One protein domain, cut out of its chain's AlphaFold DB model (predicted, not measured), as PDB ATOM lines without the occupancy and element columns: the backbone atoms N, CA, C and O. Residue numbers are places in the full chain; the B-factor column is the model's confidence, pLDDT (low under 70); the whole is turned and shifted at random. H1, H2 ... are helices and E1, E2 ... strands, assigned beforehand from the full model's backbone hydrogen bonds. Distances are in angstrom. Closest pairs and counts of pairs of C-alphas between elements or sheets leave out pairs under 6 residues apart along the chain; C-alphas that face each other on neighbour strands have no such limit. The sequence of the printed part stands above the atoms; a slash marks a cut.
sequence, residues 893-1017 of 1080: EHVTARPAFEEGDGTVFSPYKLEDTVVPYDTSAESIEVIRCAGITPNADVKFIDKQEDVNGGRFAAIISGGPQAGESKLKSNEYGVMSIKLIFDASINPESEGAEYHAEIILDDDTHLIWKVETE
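What this domain is: This is residues 893 to 1017 of the 1080 residues of an uncharacterized protein of Euryarchaeota archaeon (UniProt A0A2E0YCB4). Two strongly twisted sheets lie face to face as a sandwich, splayed by 28 degrees, with the long strands E7, E8 and E9 running lengthwise. In one layer E7 has E3 and E4 on one side and E6 on the other, with E1 beyond E4; the other layer runs E2, E9, E8, E5, and the tiny helix H1 only grazes it. The 125 printed residues follow the order E1 E2 E3 E4 E5 H1 E6 E7 E8 E9; the first sheet is antiparallel, the second mixed. The class is mostly strand, though under half of the residues are in named elements. The whole is compact, with a radius of gyration of the C-alphas of 14.3 A and spans of 45 by 34 by 26 A.

How they stand to each other: Start at E1, residues 895 to 898, antiparallel to E4, residues 930 to 933; N 896 and O 932 are 3.0 A apart, within hydrogen-bond range. Next find residues 912 to 913, a short parallel pairing with residues 1010 to 1011 of E9, residues 1008 to 1016. E2, residues 917 to 919, is parallel to E9, with N 919 and O 1015 at 2.9 A. On the other side of E4 from E1 is E7, residues 979 to 986, with N 931 and O 981 at 2.8 A. E3, residues 924 to 926, also pairs with E7, N 925 and O 985 at 2.9 A. E6, residues 956 to 960, forms a hairpin with E7, N 957 and O 984 at 3.0 A. E8, residues 997 to 1004, forms a hairpin with E9, N 1002 and O 1010 at 2.8 A, and pairs antiparallel with E5, residues 944 to 946, N 1003 and O 945 at 2.8 A. Between the sheets, the closest C-alphas of E6 and E8 are those of Phe 956 and Ala 1000, 6.9 A. H1, residues 949 to 952, is too short for an O i to N i+4 pair; its one O i to N i+3 pair is not within range.

Where its parts are: Find C-alpha 895 at (126.834, 156.363, 83.178), where E1 begins; it is 10.8 A long. E2 is 6.5 A, E3 7.1 A, E4 9.9 A, E5 7.0 A, H1 5.0 A and E6 14.1 A. E7 runs 22.4 A from C-alpha 979 at (126.627, 147.810, 78.769), E8 22.8 A, and E9 26.8 A to C-alpha 1016 at (102.203, 161.360, 70.228).

The domain as a whole: The C-alphas farthest apart are those of Glu 975 and Glu 994, 45.4 A. The printed part has no cut; the links E1 to E2 and E6 to E7, 18 residues each, are long. Mean pLDDT of the printed part is 81.2, and residues 961 to 970, 976 and 990 to 995 are under 70.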
ATOM      1  N   GLU A 893     127.640 157.652  88.693       82.62
ATOM      2  CA  GLU A 893     129.000 158.146  88.427       82.62
ATOM      3  C   GLU A 893     129.737 157.457  87.257       82.62
ATOM      4  O   GLU A 893     130.799 157.926  86.847       82.62
ATOM      5  N   HIS A 894     129.195 156.361  86.713       87.44
ATOM      6  CA  HIS A 894     129.765 155.604  85.592       87.44
ATOM      7  C   HIS A 894     128.800 155.464  84.397       87.44
ATOM      8  O   HIS A 894     128.965 154.558  83.573       87.44
ATOM      9  N   VAL A 895     127.780 156.324  84.302       90.25
ATOM     10  CA  VAL A 895     126.834 156.363  83.178       90.25
ATOM     11  C   VAL A 895     127.083 157.608  82.328       90.25
ATOM     12  O   VAL A 895     127.171 158.722  82.833       90.25
ATOM     13  N   THR A 896     127.204 157.414  81.016       85.81
ATOM     14  CA  THR A 896     127.375 158.489  80.029       85.81
ATOM     15  C   THR A 896     126.463 158.268  78.825       85.81
ATOM     16  O   THR A 896     125.937 157.172  78.634       85.81
ATOM     17  N   ALA A 897     126.267 159.299  78.006       88.38
ATOM     18  CA  ALA A 897     125.434 159.237  76.809       88.38
ATOM     19  C   ALA A 897     126.103 159.918  75.606       88.38
ATOM     20  O   ALA A 897     126.956 160.798  75.773       88.38
ATOM     21  N   ARG A 898     125.720 159.501  74.393       78.00
ATOM     22  CA  ARG A 898     125.974 160.226  73.135       78.00
ATOM     23  C   ARG A 898     124.663 160.323  72.326       78.00
ATOM     24  O   ARG A 898     124.146 159.261  71.980       78.00
ATOM     25  N   PRO A 899     124.150 161.534  72.006       83.06
ATOM     26  CA  PRO A 899     124.540 162.834  72.575       83.06
ATOM     27  C   PRO A 899     124.453 162.851  74.112       83.06
ATOM     28  O   PRO A 899     123.935 161.922  74.725       83.06
ATOM     29  N   ALA A 900     125.048 163.861  74.746       83.62
ATOM     30  CA  ALA A 900     124.998 163.983  76.201       83.62
ATOM     31  C   ALA A 900     123.573 164.331  76.666       83.62
ATOM     32  O   ALA A 900     122.884 165.081  75.982       83.62
ATOM     33  N   PHE A 901     123.182 163.817  77.838       92.06
ATOM     34  CA  PHE A 901     121.902 164.119  78.483       92.06
ATOM     35  C   PHE A 901     121.644 165.630  78.586       92.06
ATOM     36  O   PHE A 901     122.569 166.400  78.858       92.06
ATOM     37  N   GLU A 902     120.382 166.032  78.434       88.50
ATOM     38  CA  GLU A 902     119.940 167.432  78.474       88.50
ATOM     39  C   GLU A 902     120.227 168.084  79.837       88.50
ATOM     40  O   GLU A 902     120.742 169.200  79.914       88.50
ATOM     41  N   GLU A 903     119.952 167.351  80.921       86.88
ATOM     42  CA  GLU A 903     120.321 167.708  82.291       86.88
ATOM     43  C   GLU A 903     120.437 166.461  83.193       86.88
ATOM     44  O   GLU A 903     120.094 165.346  82.797       86.88
ATOM     45  N   GLY A 904     120.928 166.646  84.424       88.50
ATOM     46  CA  GLY A 904     120.977 165.607  85.459       88.50
ATOM     47  C   GLY A 904     122.367 165.047  85.787       88.50
ATOM     48  O   GLY A 904     123.343 165.243  85.068       88.50
ATOM     49  N   ASP A 905     122.444 164.331  86.912       87.75
ATOM     50  CA  ASP A 905     123.620 163.590  87.394       87.75
ATOM     51  C   ASP A 905     123.320 162.096  87.642       87.75
ATOM     52  O   ASP A 905     124.153 161.375  88.183       87.75
ATOM     53  N   GLY A 906     122.121 161.639  87.258       86.81
ATOM     54  CA  GLY A 906     121.649 160.263  87.394       86.81
ATOM     55  C   GLY A 906     121.179 159.872  88.794       86.81
ATOM     56  O   GLY A 906     120.719 158.744  88.980       86.81
ATOM     57  N   THR A 907     121.269 160.755  89.792       91.00
ATOM     58  CA  THR A 907     120.819 160.451  91.158       91.00
ATOM     59  C   THR A 907     119.307 160.621  91.320       91.00
ATOM     60  O   THR A 907     118.636 161.305  90.551       91.00
ATOM     61  N   VAL A 908     118.745 160.063  92.398       87.19
ATOM     62  CA  VAL A 908     117.311 160.191  92.741       87.19
ATOM     63  C   VAL A 908     116.836 161.640  92.969       87.19
ATOM     64  O   VAL A 908     115.633 161.887  93.027       87.19
ATOM     65  N   PHE A 909     117.758 162.598  93.118       86.94
ATOM     66  CA  PHE A 909     117.455 164.025  93.286       86.94
ATOM     67  C   PHE A 909     117.674 164.854  92.012       86.94
ATOM     68  O   PHE A 909     117.270 166.014  91.986       86.94
ATOM     69  N   SER A 910     118.323 164.284  90.995       89.56
ATOM     70  CA  SER A 910     118.736 164.958  89.760       89.56
ATOM     71  C   SER A 910     118.916 163.903  88.644       89.56
ATOM     72  O   SER A 910     120.034 163.661  88.188       89.56
ATOM     73  N   PRO A 911     117.838 163.197  88.243       93.06
ATOM     74  CA  PRO A 911     117.909 162.096  87.279       93.06
ATOM     75  C   PRO A 911     118.381 162.584  85.907       93.06
ATOM     76  O   PRO A 911     118.169 163.744  85.563       93.06
ATOM     77  N   TYR A 912     118.982 161.703  85.106       95.75
ATOM     78  CA  TYR A 912     119.366 162.051  83.734       95.75
ATOM     79  C   TYR A 912     118.127 162.296  82.869       95.75
ATOM     80  O   TYR A 912     117.326 161.377  82.688       95.75
ATOM     81  N   LYS A 913     117.981 163.508  82.326       94.50
ATOM     82  CA  LYS A 913     116.942 163.852  81.353       94.50
ATOM     83  C   LYS A 913     117.422 163.538  79.942       94.50
ATOM     84  O   LYS A 913     118.485 164.004  79.530       94.50
ATOM     85  N   LEU A 914     116.625 162.751  79.230       94.56
ATOM     86  CA  LEU A 914     116.768 162.528  77.798       94.56
ATOM     87  C   LEU A 914     115.946 163.557  77.012       94.56
ATOM     88  O   LEU A 914     114.923 164.038  77.512       94.56
ATOM     89  N   GLU A 915     116.372 163.847  75.786       89.31
ATOM     90  CA  GLU A 915     115.727 164.809  74.886       89.31
ATOM     91  C   GLU A 915     114.262 164.419  74.573       89.31
ATOM     92  O   GLU A 915     113.946 163.278  74.205       89.31
ATOM     93  N   ASP A 916     113.343 165.377  74.754       91.38
ATOM     94  CA  ASP A 916     111.902 165.212  74.517       91.38
ATOM     95  C   ASP A 916     111.641 164.747  73.070       91.38
ATOM     96  O   ASP A 916     112.044 165.403  72.110       91.38
ATOM     97  N   THR A 917     110.932 163.629  72.890       89.19
ATOM     98  CA  THR A 917     110.712 163.026  71.561       89.19
ATOM     99  C   THR A 917     109.253 163.148  71.112       89.19
ATOM    100  O   THR A 917     108.339 162.805  71.857       89.19
ATOM    101  N   VAL A 918     109.013 163.592  69.875       85.44
ATOM    102  CA  VAL A 918     107.674 163.580  69.248       85.44
ATOM    103  C   VAL A 918     107.596 162.410  68.270       85.44
ATOM    104  O   VAL A 918     108.523 162.207  67.487       85.44
ATOM    105  N   VAL A 919     106.511 161.632  68.319       85.19
ATOM    106  CA  VAL A 919     106.342 160.410  67.513       85.19
ATOM    107  C   VAL A 919     104.989 160.387  66.780       85.19
ATOM    108  O   VAL A 919     103.961 160.694  67.394       85.19
ATOM    109  N   PRO A 920     104.939 160.006  65.487       80.12
ATOM    110  CA  PRO A 920     103.682 159.843  64.764       80.12
ATOM    111  C   PRO A 920     102.737 158.834  65.425       80.12
ATOM    112  O   PRO A 920     103.163 157.838  66.022       80.12
ATOM    113  N   TYR A 921     101.436 159.081  65.282       77.38
ATOM    114  CA  TYR A 921     100.378 158.222  65.817       77.38
ATOM    115  C   TYR A 921     100.580 156.740  65.440       77.38
ATOM    116  O   TYR A 921     100.850 156.421  64.285       77.38
ATOM    117  N   ASP A 922     100.416 155.843  66.420       78.81
ATOM    118  CA  ASP A 922     100.549 154.377  66.289       78.81
ATOM    119  C   ASP A 922     101.958 153.850  65.913       78.81
ATOM    120  O   ASP A 922     102.101 152.691  65.527       78.81
ATOM    121  N   THR A 923     103.023 154.657  66.055       80.62
ATOM    122  CA  THR A 923     104.415 154.243  65.754       80.62
ATOM    123  C   THR A 923     105.354 154.265  66.974       80.62
ATOM    124  O   THR A 923     105.040 154.825  68.025       80.62
ATOM    125  N   SER A 924     106.512 153.608  66.866       85.19
ATOM    126  CA  SER A 924     107.509 153.491  67.942       85.19
ATOM    127  C   SER A 924     108.652 154.499  67.805       85.19
ATOM    128  O   SER A 924     109.128 154.732  66.695       85.19
ATOM    129  N   ALA A 925     109.164 155.001  68.930       83.50
ATOM    130  CA  ALA A 925     110.350 155.855  69.004       83.50
ATOM    131  C   ALA A 925     111.491 155.184  69.787       83.50
ATOM    132  O   ALA A 925     111.255 154.378  70.687       83.50
ATOM    133  N   GLU A 926     112.730 155.571  69.486       89.06
ATOM    134  CA  GLU A 926     113.910 155.288  70.312       89.06
ATOM    135  C   GLU A 926     114.419 156.584  70.953       89.06
ATOM    136  O   GLU A 926     114.176 157.668  70.419       89.06
ATOM    137  N   SER A 927     115.178 156.486  72.048       90.56
ATOM    138  CA  SER A 927     115.961 157.622  72.538       90.56
ATOM    139  C   SER A 927     116.998 158.067  71.506       90.56
ATOM    140  O   SER A 927     117.610 157.242  70.818       90.56
ATOM    141  N   ILE A 928     117.242 159.375  71.441       85.81
ATOM    142  CA  ILE A 928     118.327 159.950  70.635       85.81
ATOM    143  C   ILE A 928     119.677 159.520  71.238       85.81
ATOM    144  O   ILE A 928     120.611 159.161  70.519       85.81
ATOM    145  N   GLU A 929     119.750 159.463  72.568       90.88
ATOM    146  CA  GLU A 929     120.896 159.021  73.349       90.88
ATOM    147  C   GLU A 929     121.128 157.507  73.278       90.88
ATOM    148  O   GLU A 929     120.253 156.699  73.611       90.88
ATOM    149  N   VAL A 930     122.371 157.124  72.971       88.12
ATOM    150  CA  VAL A 930     122.930 155.812  73.329       88.12
ATOM    151  C   VAL A 930     123.596 155.932  74.700       88.12
ATOM    152  O   VAL A 930     124.583 156.653  74.863       88.12
ATOM    153  N   ILE A 931     123.059 155.220  75.690       90.06
ATOM    154  CA  ILE A 931     123.437 155.300  77.106       90.06
ATOM    155  C   ILE A 931     124.432 154.189  77.445       90.06
ATOM    156  O   ILE A 931     124.082 153.008  77.464       90.06
ATOM    157  N   ARG A 932     125.672 154.552  77.774       90.25
ATOM    158  CA  ARG A 932     126.738 153.630  78.180       90.25
ATOM    159  C   ARG A 932     126.857 153.577  79.701       90.25
ATOM    160  O   ARG A 932     127.255 154.542  80.341       90.25
ATOM    161  N   CYS A 933     126.581 152.409  80.266       86.38
ATOM    162  CA  CYS A 933     126.765 152.077  81.675       86.38
ATOM    163  C   CYS A 933     128.084 151.306  81.858       86.38
ATOM    164  O   CYS A 933     128.278 150.269  81.220       86.38
ATOM    165  N   ALA A 934     128.984 151.771  82.727       81.75
ATOM    166  CA  ALA A 934     130.289 151.148  82.976       81.75
ATOM    167  C   ALA A 934     130.522 150.808  84.461       81.75
ATOM    168  O   ALA A 934     129.735 151.165  85.336       81.75
ATOM    169  N   GLY A 935     131.606 150.077  84.752       79.94
ATOM    170  CA  GLY A 935     131.974 149.684  86.120       79.94
ATOM    171  C   GLY A 935     131.038 148.650  86.767       79.94
ATOM    172  O   GLY A 935     131.130 148.406  87.970       79.94
ATOM    173  N   ILE A 936     130.150 148.035  85.982       88.38
ATOM    174  CA  ILE A 936     129.244 146.968  86.417       88.38
ATOM    175  C   ILE A 936     130.078 145.702  86.664       88.38
ATOM    176  O   ILE A 936     131.126 145.491  86.055       88.38
ATOM    177  N   THR A 937     129.606 144.792  87.515       84.00
ATOM    178  CA  THR A 937     130.166 143.428  87.561       84.00
ATOM    179  C   THR A 937     130.088 142.791  86.164       84.00
ATOM    180  O   THR A 937     128.995 142.791  85.596       84.00
ATOM    181  N   PRO A 938     131.169 142.219  85.603       81.25
ATOM    182  CA  PRO A 938     131.122 141.529  84.315       81.25
ATOM    183  C   PRO A 938     130.076 140.413  84.231       81.25
ATOM    184  O   PRO A 938     129.886 139.662  85.191       81.25
ATOM    185  N   ASN A 939     129.458 140.258  83.055       77.31
ATOM    186  CA  ASN A 939     128.458 139.224  82.761       77.31
ATOM    187  C   ASN A 939     127.234 139.200  83.709       77.31
ATOM    188  O   ASN A 939     126.629 138.143  83.910       77.31
ATOM    189  N   ALA A 940     126.847 140.339  84.285       81.31
ATOM    190  CA  ALA A 940     125.776 140.430  85.275       81.31
ATOM    191  C   ALA A 940     124.472 140.997  84.688       81.31
ATOM    192  O   ALA A 940     124.481 142.062  84.073       81.31
ATOM    193  N   ASP A 941     123.348 140.312  84.938       83.31
ATOM    194  CA  ASP A 941     121.990 140.807  84.671       83.31
ATOM    195  C   ASP A 941     121.787 142.190  85.319       83.31
ATOM    196  O   ASP A 941     121.969 142.325  86.532       83.31
ATOM    197  N   VAL A 942     121.364 143.191  84.549       86.38
ATOM    198  CA  VAL A 942     120.966 144.523  85.024       86.38
ATOM    199  C   VAL A 942     119.442 144.597  85.111       86.38
ATOM    200  O   VAL A 942     118.718 144.143  84.224       86.38
ATOM    201  N   LYS A 943     118.938 145.168  86.204       87.19
ATOM    202  CA  LYS A 943     117.510 145.399  86.436       87.19
ATOM    203  C   LYS A 943     117.062 146.699  85.756       87.19
ATOM    204  O   LYS A 943     117.674 147.734  85.994       87.19
ATOM    205  N   PHE A 944     115.979 146.644  84.984       90.31
ATOM    206  CA  PHE A 944     115.246 147.803  84.456       90.31
ATOM    207  C   PHE A 944     113.895 147.913  85.177       90.31
ATOM    208  O   PHE A 944     113.291 146.886  85.498       90.31
ATOM    209  N   ILE A 945     113.437 149.134  85.450       88.31
ATOM    210  CA  ILE A 945     112.125 149.441  86.039       88.31
ATOM    211  C   ILE A 945     111.663 150.781  85.467       88.31
ATOM    212  O   ILE A 945     112.420 151.737  85.584       88.31
ATOM    213  N   ASP A 946     110.440 150.892  84.949       88.88
ATOM    214  CA  ASP A 946     109.745 152.185  84.849       88.88
ATOM    215  C   ASP A 946     108.841 152.339  86.081       88.88
ATOM    216  O   ASP A 946     107.974 151.501  86.329       88.88
ATOM    217  N   LYS A 947     109.026 153.392  86.888       88.44
ATOM    218  CA  LYS A 947     108.138 153.661  88.036       88.44
ATOM    219  C   LYS A 947     106.707 153.978  87.604       88.44
ATOM    220  O   LYS A 947     105.798 153.848  88.424       88.44
ATOM    221  N   GLN A 948     106.519 154.435  86.367       84.56
ATOM    222  CA  GLN A 948     105.228 154.835  85.821       84.56
ATOM    223  C   GLN A 948     104.616 153.752  84.911       84.56
ATOM    224  O   GLN A 948     103.642 154.038  84.224       84.56
ATOM    225  N   GLU A 949     105.083 152.494  84.971       83.19
ATOM    226  CA  GLU A 949     104.576 151.355  84.169       83.19
ATOM    227  C   GLU A 949     103.037 151.195  84.230       83.19
ATOM    228  O   GLU A 949     102.402 150.969  83.200       83.19
ATOM    229  N   ASP A 950     102.424 151.396  85.408       78.94
ATOM    230  CA  ASP A 950     100.960 151.365  85.627       78.94
ATOM    231  C   ASP A 950     100.188 152.478  84.873       78.94
ATOM    232  O   ASP A 950      98.978 152.361  84.672       78.94
ATOM    233  N   VAL A 951     100.864 153.569  84.487       80.88
ATOM    234  CA  VAL A 951     100.311 154.722  83.746       80.88
ATOM    235  C   VAL A 951     100.699 154.641  82.268       80.88
ATOM    236  O   VAL A 951      99.849 154.768  81.393       80.88
ATOM    237  N   ASN A 952     101.973 154.354  81.999       81.62
ATOM    238  CA  ASN A 952     102.549 154.209  80.668       81.62
ATOM    239  C   ASN A 952     102.160 152.895  79.975       81.62
ATOM    240  O   ASN A 952     102.575 152.673  78.845       81.62
ATOM    241  N   GLY A 953     101.425 151.991  80.630       76.94
ATOM    242  CA  GLY A 953     100.904 150.756  80.030       76.94
ATOM    243  C   GLY A 953     101.969 149.755  79.564       76.94
ATOM    244  O   GLY A 953     101.666 148.895  78.739       76.94
ATOM    245  N   GLY A 954     103.208 149.874  80.055       79.44
ATOM    246  CA  GLY A 954     104.353 149.076  79.598       79.44
ATOM    247  C   GLY A 954     104.951 149.503  78.249       79.44
ATOM    248  O   GLY A 954     105.698 148.726  77.661       79.44
ATOM    249  N   ARG A 955     104.647 150.713  77.750       85.50
ATOM    250  CA  ARG A 955     105.188 151.240  76.479       85.50
ATOM    251  C   ARG A 955     106.699 151.471  76.477       85.50
ATOM    252  O   ARG A 955     107.297 151.425  75.408       85.50
ATOM    253  N   PHE A 956     107.297 151.758  77.637       88.69
ATOM    254  CA  PHE A 956     108.727 152.039  77.764       88.69
ATOM    255  C   PHE A 956     109.535 150.778  78.072       88.69
ATOM    256  O   PHE A 956     109.254 150.059  79.034       88.69
ATOM    257  N   ALA A 957     110.597 150.553  77.303       84.31
ATOM    258  CA  ALA A 957     111.572 149.490  77.534       84.31
ATOM    259  C   ALA A 957     112.996 149.965  77.190       84.31
ATOM    260  O   ALA A 957     113.213 151.124  76.833       84.31
ATOM    261  N   ALA A 958     113.976 149.068  77.300       85.88
ATOM    262  CA  ALA A 958     115.351 149.317  76.881       85.88
ATOM    263  C   ALA A 958     115.928 148.119  76.120       85.88
ATOM    264  O   ALA A 958     115.666 146.964  76.471       85.88
ATOM    265  N   ILE A 959     116.747 148.407  75.111       80.25
ATOM    266  CA  ILE A 959     117.433 147.428  74.256       80.25
ATOM    267  C   ILE A 959     118.948 147.599  74.368       80.25
ATOM    268  O   ILE A 959     119.428 148.711  74.568       80.25
ATOM    269  N   ILE A 960     119.711 146.509  74.237       74.12
ATOM    270  CA  ILE A 960     121.180 146.562  74.208       74.12
ATOM    271  C   ILE A 960     121.632 146.997  72.808       74.12
ATOM    272  O   ILE A 960     121.331 146.321  71.824       74.12
ATOM    273  N   SER A 961     122.381 148.097  72.725       57.53
ATOM    274  CA  SER A 961     122.984 148.570  71.473       57.53
ATOM    275  C   SER A 961     124.141 147.649  71.063       57.53
ATOM    276  O   SER A 961     124.956 147.291  71.912       57.53
ATOM    277  N   GLY A 962     124.205 147.254  69.786       53.94
ATOM    278  CA  GLY A 962     125.272 146.398  69.233       53.94
ATOM    279  C   GLY A 962     125.170 144.892  69.550       53.94
ATOM    280  O   GLY A 962     126.088 144.130  69.254       53.94
ATOM    281  N   GLY A 963     124.076 144.421  70.166       37.47
ATOM    282  CA  GLY A 963     123.921 143.015  70.576       37.47
ATOM    283  C   GLY A 963     123.464 142.049  69.458       37.47
ATOM    284  O   GLY A 963     122.618 142.414  68.639       37.47
ATOM    285  N   PRO A 964     123.935 140.783  69.431       34.41
ATOM    286  CA  PRO A 964     123.506 139.799  68.435       34.41
ATOM    287  C   PRO A 964     122.089 139.258  68.711       34.41
ATOM    288  O   PRO A 964     121.884 138.462  69.623       34.41
ATOM    289  N   GLN A 965     121.155 139.618  67.824       34.25
ATOM    290  CA  GLN A 965     119.732 139.235  67.783       34.25
ATOM    291  C   GLN A 965     118.838 139.772  68.917       34.25
ATOM    292  O   GLN A 965     119.069 139.568  70.107       34.25
ATOM    293  N   ALA A 966     117.707 140.364  68.518       37.19
ATOM    294  CA  ALA A 966     116.595 140.649  69.416       37.19
ATOM    295  C   ALA A 966     116.031 139.337  69.997       37.19
ATOM    296  O   ALA A 966     115.557 138.473  69.257       37.19
ATOM    297  N   GLY A 967     116.075 139.181  71.324       36.28
ATOM    298  CA  GLY A 967     115.570 137.976  71.989       36.28
ATOM    299  C   GLY A 967     115.847 137.877  73.492       36.28
ATOM    300  O   GLY A 967     115.010 137.345  74.221       36.28
ATOM    301  N   GLU A 968     116.968 138.411  73.990       38.44
ATOM    302  CA  GLU A 968     117.219 138.462  75.438       38.44
ATOM    303  C   GLU A 968     116.511 139.672  76.070       38.44
ATOM    304  O   GLU A 968     117.021 140.789  76.070       38.44
ATOM    305  N   SER A 969     115.334 139.447  76.666       46.59
ATOM    306  CA  SER A 969     114.557 140.451  77.422       46.59
ATOM    307  C   SER A 969     115.162 140.793  78.797       46.59
ATOM    308  O   SER A 969     114.459 140.973  79.795       46.59
ATOM    309  N   LYS A 970     116.494 140.834  78.864       63.56
ATOM    310  CA  LYS A 970     117.294 141.105  80.054       63.56
ATOM    311  C   LYS A 970     118.511 141.929  79.668       63.56
ATOM    312  O   LYS A 970     119.400 141.439  78.980       63.56
ATOM    313  N   LEU A 971     118.581 143.143  80.200       81.38
ATOM    314  CA  LEU A 971     119.805 143.932  80.179       81.38
ATOM    315  C   LEU A 971     120.922 143.163  80.905       81.38
ATOM    316  O   LEU A 971     120.673 142.521  81.929       81.38
ATOM    317  N   LYS A 972     122.148 143.196  80.378       82.25
ATOM    318  CA  LYS A 972     123.287 142.449  80.922       82.25
ATOM    319  C   LYS A 972     124.609 143.098  80.502       82.25
ATOM    320  O   LYS A 972     124.768 143.477  79.346       82.25
ATOM    321  N   SER A 973     125.567 143.188  81.421       81.69
ATOM    322  CA  SER A 973     126.924 143.654  81.107       81.69
ATOM    323  C   SER A 973     127.739 142.624  80.316       81.69
ATOM    324  O   SER A 973     127.577 141.408  80.477       81.69
ATOM    325  N   ASN A 974     128.662 143.113  79.485       74.94
ATOM    326  CA  ASN A 974     129.656 142.298  78.785       74.94
ATOM    327  C   ASN A 974     130.758 141.786  79.745       74.94
ATOM    328  O   ASN A 974     130.695 141.970  80.967       74.94
ATOM    329  N   GLU A 975     131.785 141.117  79.212       71.81
ATOM    330  CA  GLU A 975     132.890 140.579  80.022       71.81
ATOM    331  C   GLU A 975     133.847 141.633  80.604       71.81
ATOM    332  O   GLU A 975     134.591 141.330  81.534       71.81
ATOM    333  N   TYR A 976     133.733 142.885  80.155       68.88
ATOM    334  CA  TYR A 976     134.471 144.043  80.664       68.88
ATOM    335  C   TYR A 976     133.667 144.869  81.687       68.88
ATOM    336  O   TYR A 976     134.158 145.870  82.199       68.88
ATOM    337  N   GLY A 977     132.428 144.470  82.014       77.56
ATOM    338  CA  GLY A 977     131.582 145.210  82.962       77.56
ATOM    339  C   GLY A 977     130.912 146.457  82.371       77.56
ATOM    340  O   GLY A 977     130.530 147.365  83.113       77.56
ATOM    341  N   VAL A 978     130.764 146.505  81.045       79.44
ATOM    342  CA  VAL A 978     130.148 147.609  80.294       79.44
ATOM    343  C   VAL A 978     128.853 147.136  79.627       79.44
ATOM    344  O   VAL A 978     128.718 145.965  79.267       79.44
ATOM    345  N   MET A 979     127.888 148.037  79.474       86.38
ATOM    346  CA  MET A 979     126.627 147.810  78.769       86.38
ATOM    347  C   MET A 979     126.173 149.109  78.096       86.38
ATOM    348  O   MET A 979     126.051 150.124  78.777       86.38
ATOM    349  N   SER A 980     125.885 149.081  76.796       86.31
ATOM    350  CA  SER A 980     125.278 150.209  76.076       86.31
ATOM    351  C   SER A 980     123.811 149.909  75.788       86.31
ATOM    352  O   SER A 980     123.500 148.812  75.325       86.31
ATOM    353  N   ILE A 981     122.911 150.857  76.051       88.00
ATOM    354  CA  ILE A 981     121.469 150.709  75.816       88.00
ATOM    355  C   ILE A 981     120.876 151.916  75.090       88.00
ATOM    356  O   ILE A 981     121.379 153.030  75.215       88.00
ATOM    357  N   LYS A 982     119.762 151.692  74.396       87.81
ATOM    358  CA  LYS A 982     118.790 152.732  74.032       87.81
ATOM    359  C   LYS A 982     117.489 152.491  74.788       87.81
ATOM    360  O   LYS A 982     117.165 151.339  75.096       87.81
ATOM    361  N   LEU A 983     116.752 153.559  75.076       90.38
ATOM    362  CA  LEU A 983     115.354 153.449  75.487       90.38
ATOM    363  C   LEU A 983     114.470 153.344  74.245       90.38
ATOM    364  O   LEU A 983     114.810 153.885  73.195       90.38
ATOM    365  N   ILE A 984     113.340 152.655  74.372       89.31
ATOM    366  CA  ILE A 984     112.321 152.558  73.323       89.31
ATOM    367  C   ILE A 984     110.934 152.834  73.901       89.31
ATOM    368  O   ILE A 984     110.667 152.513  75.062       89.31
ATOM    369  N   PHE A 985     110.066 153.425  73.085       88.38
ATOM    370  CA  PHE A 985     108.667 153.723  73.377       88.38
ATOM    371  C   PHE A 985     107.779 153.199  72.245       88.38
ATOM    372  O   PHE A 985     108.047 153.475  71.077       88.38
ATOM    373  N   ASP A 986     106.710 152.476  72.577       86.00
ATOM    374  CA  ASP A 986     105.779 151.894  71.600       86.00
ATOM    375  C   ASP A 986     104.368 152.515  71.705       86.00
ATOM    376  O   ASP A 986     103.599 152.218  72.627       86.00
ATOM    377  N   ALA A 987     103.985 153.373  70.749       78.56
ATOM    378  CA  ALA A 987     102.644 153.964  70.734       78.56
ATOM    379  C   ALA A 987     101.530 152.955  70.369       78.56
ATOM    380  O   ALA A 987     100.368 153.205  70.704       78.56
ATOM    381  N   SER A 988     101.856 151.797  69.780       77.69
ATOM    382  CA  SER A 988     100.862 150.818  69.301       77.69
ATOM    383  C   SER A 988     100.190 149.996  70.412       77.69
ATOM    384  O   SER A 988      99.164 149.337  70.206       77.69
ATOM    385  N   ILE A 989     100.711 150.061  71.643       75.12
ATOM    386  CA  ILE A 989     100.170 149.345  72.810       75.12
ATOM    387  C   ILE A 989      98.916 150.063  73.352       75.12
ATOM    388  O   ILE A 989      98.957 150.766  74.358       75.12
ATOM    389  N   ASN A 990      97.777 149.856  72.681       67.25
ATOM    390  CA  ASN A 990      96.518 150.604  72.849       67.25
ATOM    391  C   ASN A 990      96.687 152.103  72.503       67.25
ATOM    392  O   ASN A 990      96.796 152.921  73.416       67.25
ATOM    393  N   PRO A 991      96.735 152.499  71.220       62.50
ATOM    394  CA  PRO A 991      96.858 153.910  70.846       62.50
ATOM    395  C   PRO A 991      95.641 154.729  71.317       62.50
ATOM    396  O   PRO A 991      94.493 154.287  71.204       62.50
ATOM    397  N   GLU A 992      95.887 155.932  71.845       61.72
ATOM    398  CA  GLU A 992      94.842 156.889  72.235       61.72
ATOM    399  C   GLU A 992      94.670 157.948  71.138       61.72
ATOM    400  O   GLU A 992      95.636 158.583  70.728       61.72
ATOM    401  N   SER A 993      93.439 158.143  70.651       57.78
ATOM    402  CA  SER A 993      93.132 158.924  69.435       57.78
ATOM    403  C   SER A 993      93.298 160.448  69.556       57.78
ATOM    404  O   SER A 993      92.958 161.181  68.629       57.78
ATOM    405  N   GLU A 994      93.780 160.946  70.691       60.22
ATOM    406  CA  GLU A 994      94.156 162.343  70.894       60.22
ATOM    407  C   GLU A 994      95.604 162.368  71.394       60.22
ATOM    408  O   GLU A 994      95.930 161.672  72.351       60.22
ATOM    409  N   GLY A 995      96.463 163.150  70.730       66.88
ATOM    410  CA  GLY A 995      97.903 163.206  71.005       66.88
ATOM    411  C   GLY A 995      98.211 163.423  72.484       66.88
ATOM    412  O   GLY A 995      97.713 164.384  73.082       66.88
ATOM    413  N   ALA A 996      98.984 162.496  73.047       75.31
ATOM    414  CA  ALA A 996      99.130 162.270  74.477       75.31
ATOM    415  C   ALA A 996     100.603 162.326  74.904       75.31
ATOM    416  O   ALA A 996     101.497 161.888  74.180       75.31
ATOM    417  N   GLU A 997     100.831 162.862  76.100       85.81
ATOM    418  CA  GLU A 997     102.148 163.072  76.703       85.81
ATOM    419  C   GLU A 997     102.444 161.948  77.710       85.81
ATOM    420  O   GLU A 997     101.684 161.730  78.657       85.81
ATOM    421  N   TYR A 998     103.545 161.228  77.496       87.00
ATOM    422  CA  TYR A 998     103.997 160.101  78.311       87.00
ATOM    423  C   TYR A 998     105.337 160.433  78.975       87.00
ATOM    424  O   TYR A 998     106.237 160.974  78.331       87.00
ATOM    425  N   HIS A 999     105.497 160.064  80.249       89.88
ATOM    426  CA  HIS A 999     106.716 160.320  81.020       89.88
ATOM    427  C   HIS A 999     107.246 159.028  81.646       89.88
ATOM    428  O   HIS A 999     106.581 158.416  82.482       89.88
ATOM    429  N   ALA A1000     108.462 158.627  81.287       87.88
ATOM    430  CA  ALA A1000     109.158 157.518  81.926       87.88
ATOM    431  C   ALA A1000     109.915 157.993  83.179       87.88
ATOM    432  O   ALA A1000     110.598 159.017  83.140       87.88
ATOM    433  N   GLU A1001     109.870 157.217  84.266       91.75
ATOM    434  CA  GLU A1001     110.777 157.375  85.416       91.75
ATOM    435  C   GLU A1001     111.561 156.077  85.604       91.75
ATOM    436  O   GLU A1001     111.183 155.189  86.375       91.75
ATOM    437  N   ILE A1002     112.667 155.955  84.877       92.75
ATOM    438  CA  ILE A1002     113.412 154.707  84.759       92.75
ATOM    439  C   ILE A1002     114.444 154.567  85.879       92.75
ATOM    440  O   ILE A1002     115.085 155.536  86.291       92.75
ATOM    441  N   ILE A1003     114.605 153.340  86.378       91.56
ATOM    442  CA  ILE A1003     115.636 152.950  87.342       91.56
ATOM    443  C   ILE A1003     116.469 151.799  86.770       91.56
ATOM    444  O   ILE A1003     115.915 150.767  86.380       91.56
ATOM    445  N   LEU A1004     117.795 151.952  86.779       91.00
ATOM    446  CA  LEU A1004     118.753 150.894  86.455       91.00
ATOM    447  C   LEU A1004     119.441 150.391  87.727       91.00
ATOM    448  O   LEU A1004     120.047 151.164  88.466       91.00
ATOM    449  N   ASP A1005     119.340 149.081  87.969       86.38
ATOM    450  CA  ASP A1005     120.003 148.347  89.064       86.38
ATOM    451  C   ASP A1005     119.834 148.947  90.484       86.38
ATOM    452  O   ASP A1005     120.647 148.712  91.370       86.38
ATOM    453  N   ASP A1006     118.704 149.634  90.692       82.88
ATOM    454  CA  ASP A1006     118.228 150.308  91.916       82.88
ATOM    455  C   ASP A1006     118.909 151.640  92.317       82.88
ATOM    456  O   ASP A1006     118.303 152.363  93.109       82.88
ATOM    457  N   ASP A1007     120.063 152.017  91.746       86.00
ATOM    458  CA  ASP A1007     120.800 153.252  92.112       86.00
ATOM    459  C   ASP A1007     120.766 154.383  91.048       86.00
ATOM    460  O   ASP A1007     120.834 155.558  91.421       86.00
ATOM    461  N   THR A1008     120.655 154.080  89.744       92.69
ATOM    462  CA  THR A1008     120.656 155.108  88.672       92.69
ATOM    463  C   THR A1008     119.252 155.440  88.186       92.69
ATOM    464  O   THR A1008     118.493 154.537  87.836       92.69
ATOM    465  N   HIS A1009     118.939 156.731  88.072       93.75
ATOM    466  CA  HIS A1009     117.654 157.249  87.610       93.75
ATOM    467  C   HIS A1009     117.749 158.029  86.294       93.75
ATOM    468  O   HIS A1009     118.639 158.864  86.116       93.75
ATOM    469  N   LEU A1010     116.777 157.800  85.410       94.81
ATOM    470  CA  LEU A1010     116.602 158.517  84.146       94.81
ATOM    471  C   LEU A1010     115.141 158.958  83.981       94.81
ATOM    472  O   LEU A1010     114.233 158.293  84.485       94.81
ATOM    473  N   ILE A1011     114.918 160.052  83.258       93.94
ATOM    474  CA  ILE A1011     113.598 160.525  82.835       93.94
ATOM    475  C   ILE A1011     113.598 160.806  81.332       93.94
ATOM    476  O   ILE A1011     114.554 161.359  80.794       93.94
ATOM    477  N   TRP A1012     112.517 160.424  80.658       94.12
ATOM    478  CA  TRP A1012     112.318 160.659  79.227       94.12
ATOM    479  C   TRP A1012     110.848 160.996  78.984       94.12
ATOM    480  O   TRP A1012     109.965 160.420  79.628       94.12
ATOM    481  N   LYS A1013     110.590 161.944  78.085       92.56
ATOM    482  CA  LYS A1013     109.248 162.364  77.686       92.56
ATOM    483  C   LYS A1013     109.025 162.027  76.215       92.56
ATOM    484  O   LYS A1013     109.876 162.333  75.380       92.56
ATOM    485  N   VAL A1014     107.853 161.473  75.910       89.44
ATOM    486  CA  VAL A1014     107.408 161.222  74.535       89.44
ATOM    487  C   VAL A1014     105.992 161.760  74.329       89.44
ATOM    488  O   VAL A1014     105.110 161.509  75.148       89.44
ATOM    489  N   GLU A1015     105.767 162.501  73.245       87.38
ATOM    490  CA  GLU A1015     104.459 163.052  72.860       87.38
ATOM    491  C   GLU A1015     103.997 162.440  71.528       87.38
ATOM    492  O   GLU A1015     104.757 162.416  70.556       87.38
ATOM    493  N   THR A1016     102.764 161.926  71.468       83.19
ATOM    494  CA  THR A1016     102.203 161.360  70.228       83.19
ATOM    495  C   THR A1016     101.483 162.416  69.391       83.19
ATOM    496  O   THR A1016     100.706 163.223  69.905       83.19
ATOM    497  N   GLU A1017     101.688 162.395  68.073       81.00
ATOM    498  CA  GLU A1017     100.977 163.291  67.155       81.00
ATOM    499  C   GLU A1017      99.466 162.991  67.083       81.00
ATOM    500  O   GLU A1017      98.998 161.875  67.329       81.00
TER     501      GLU A1017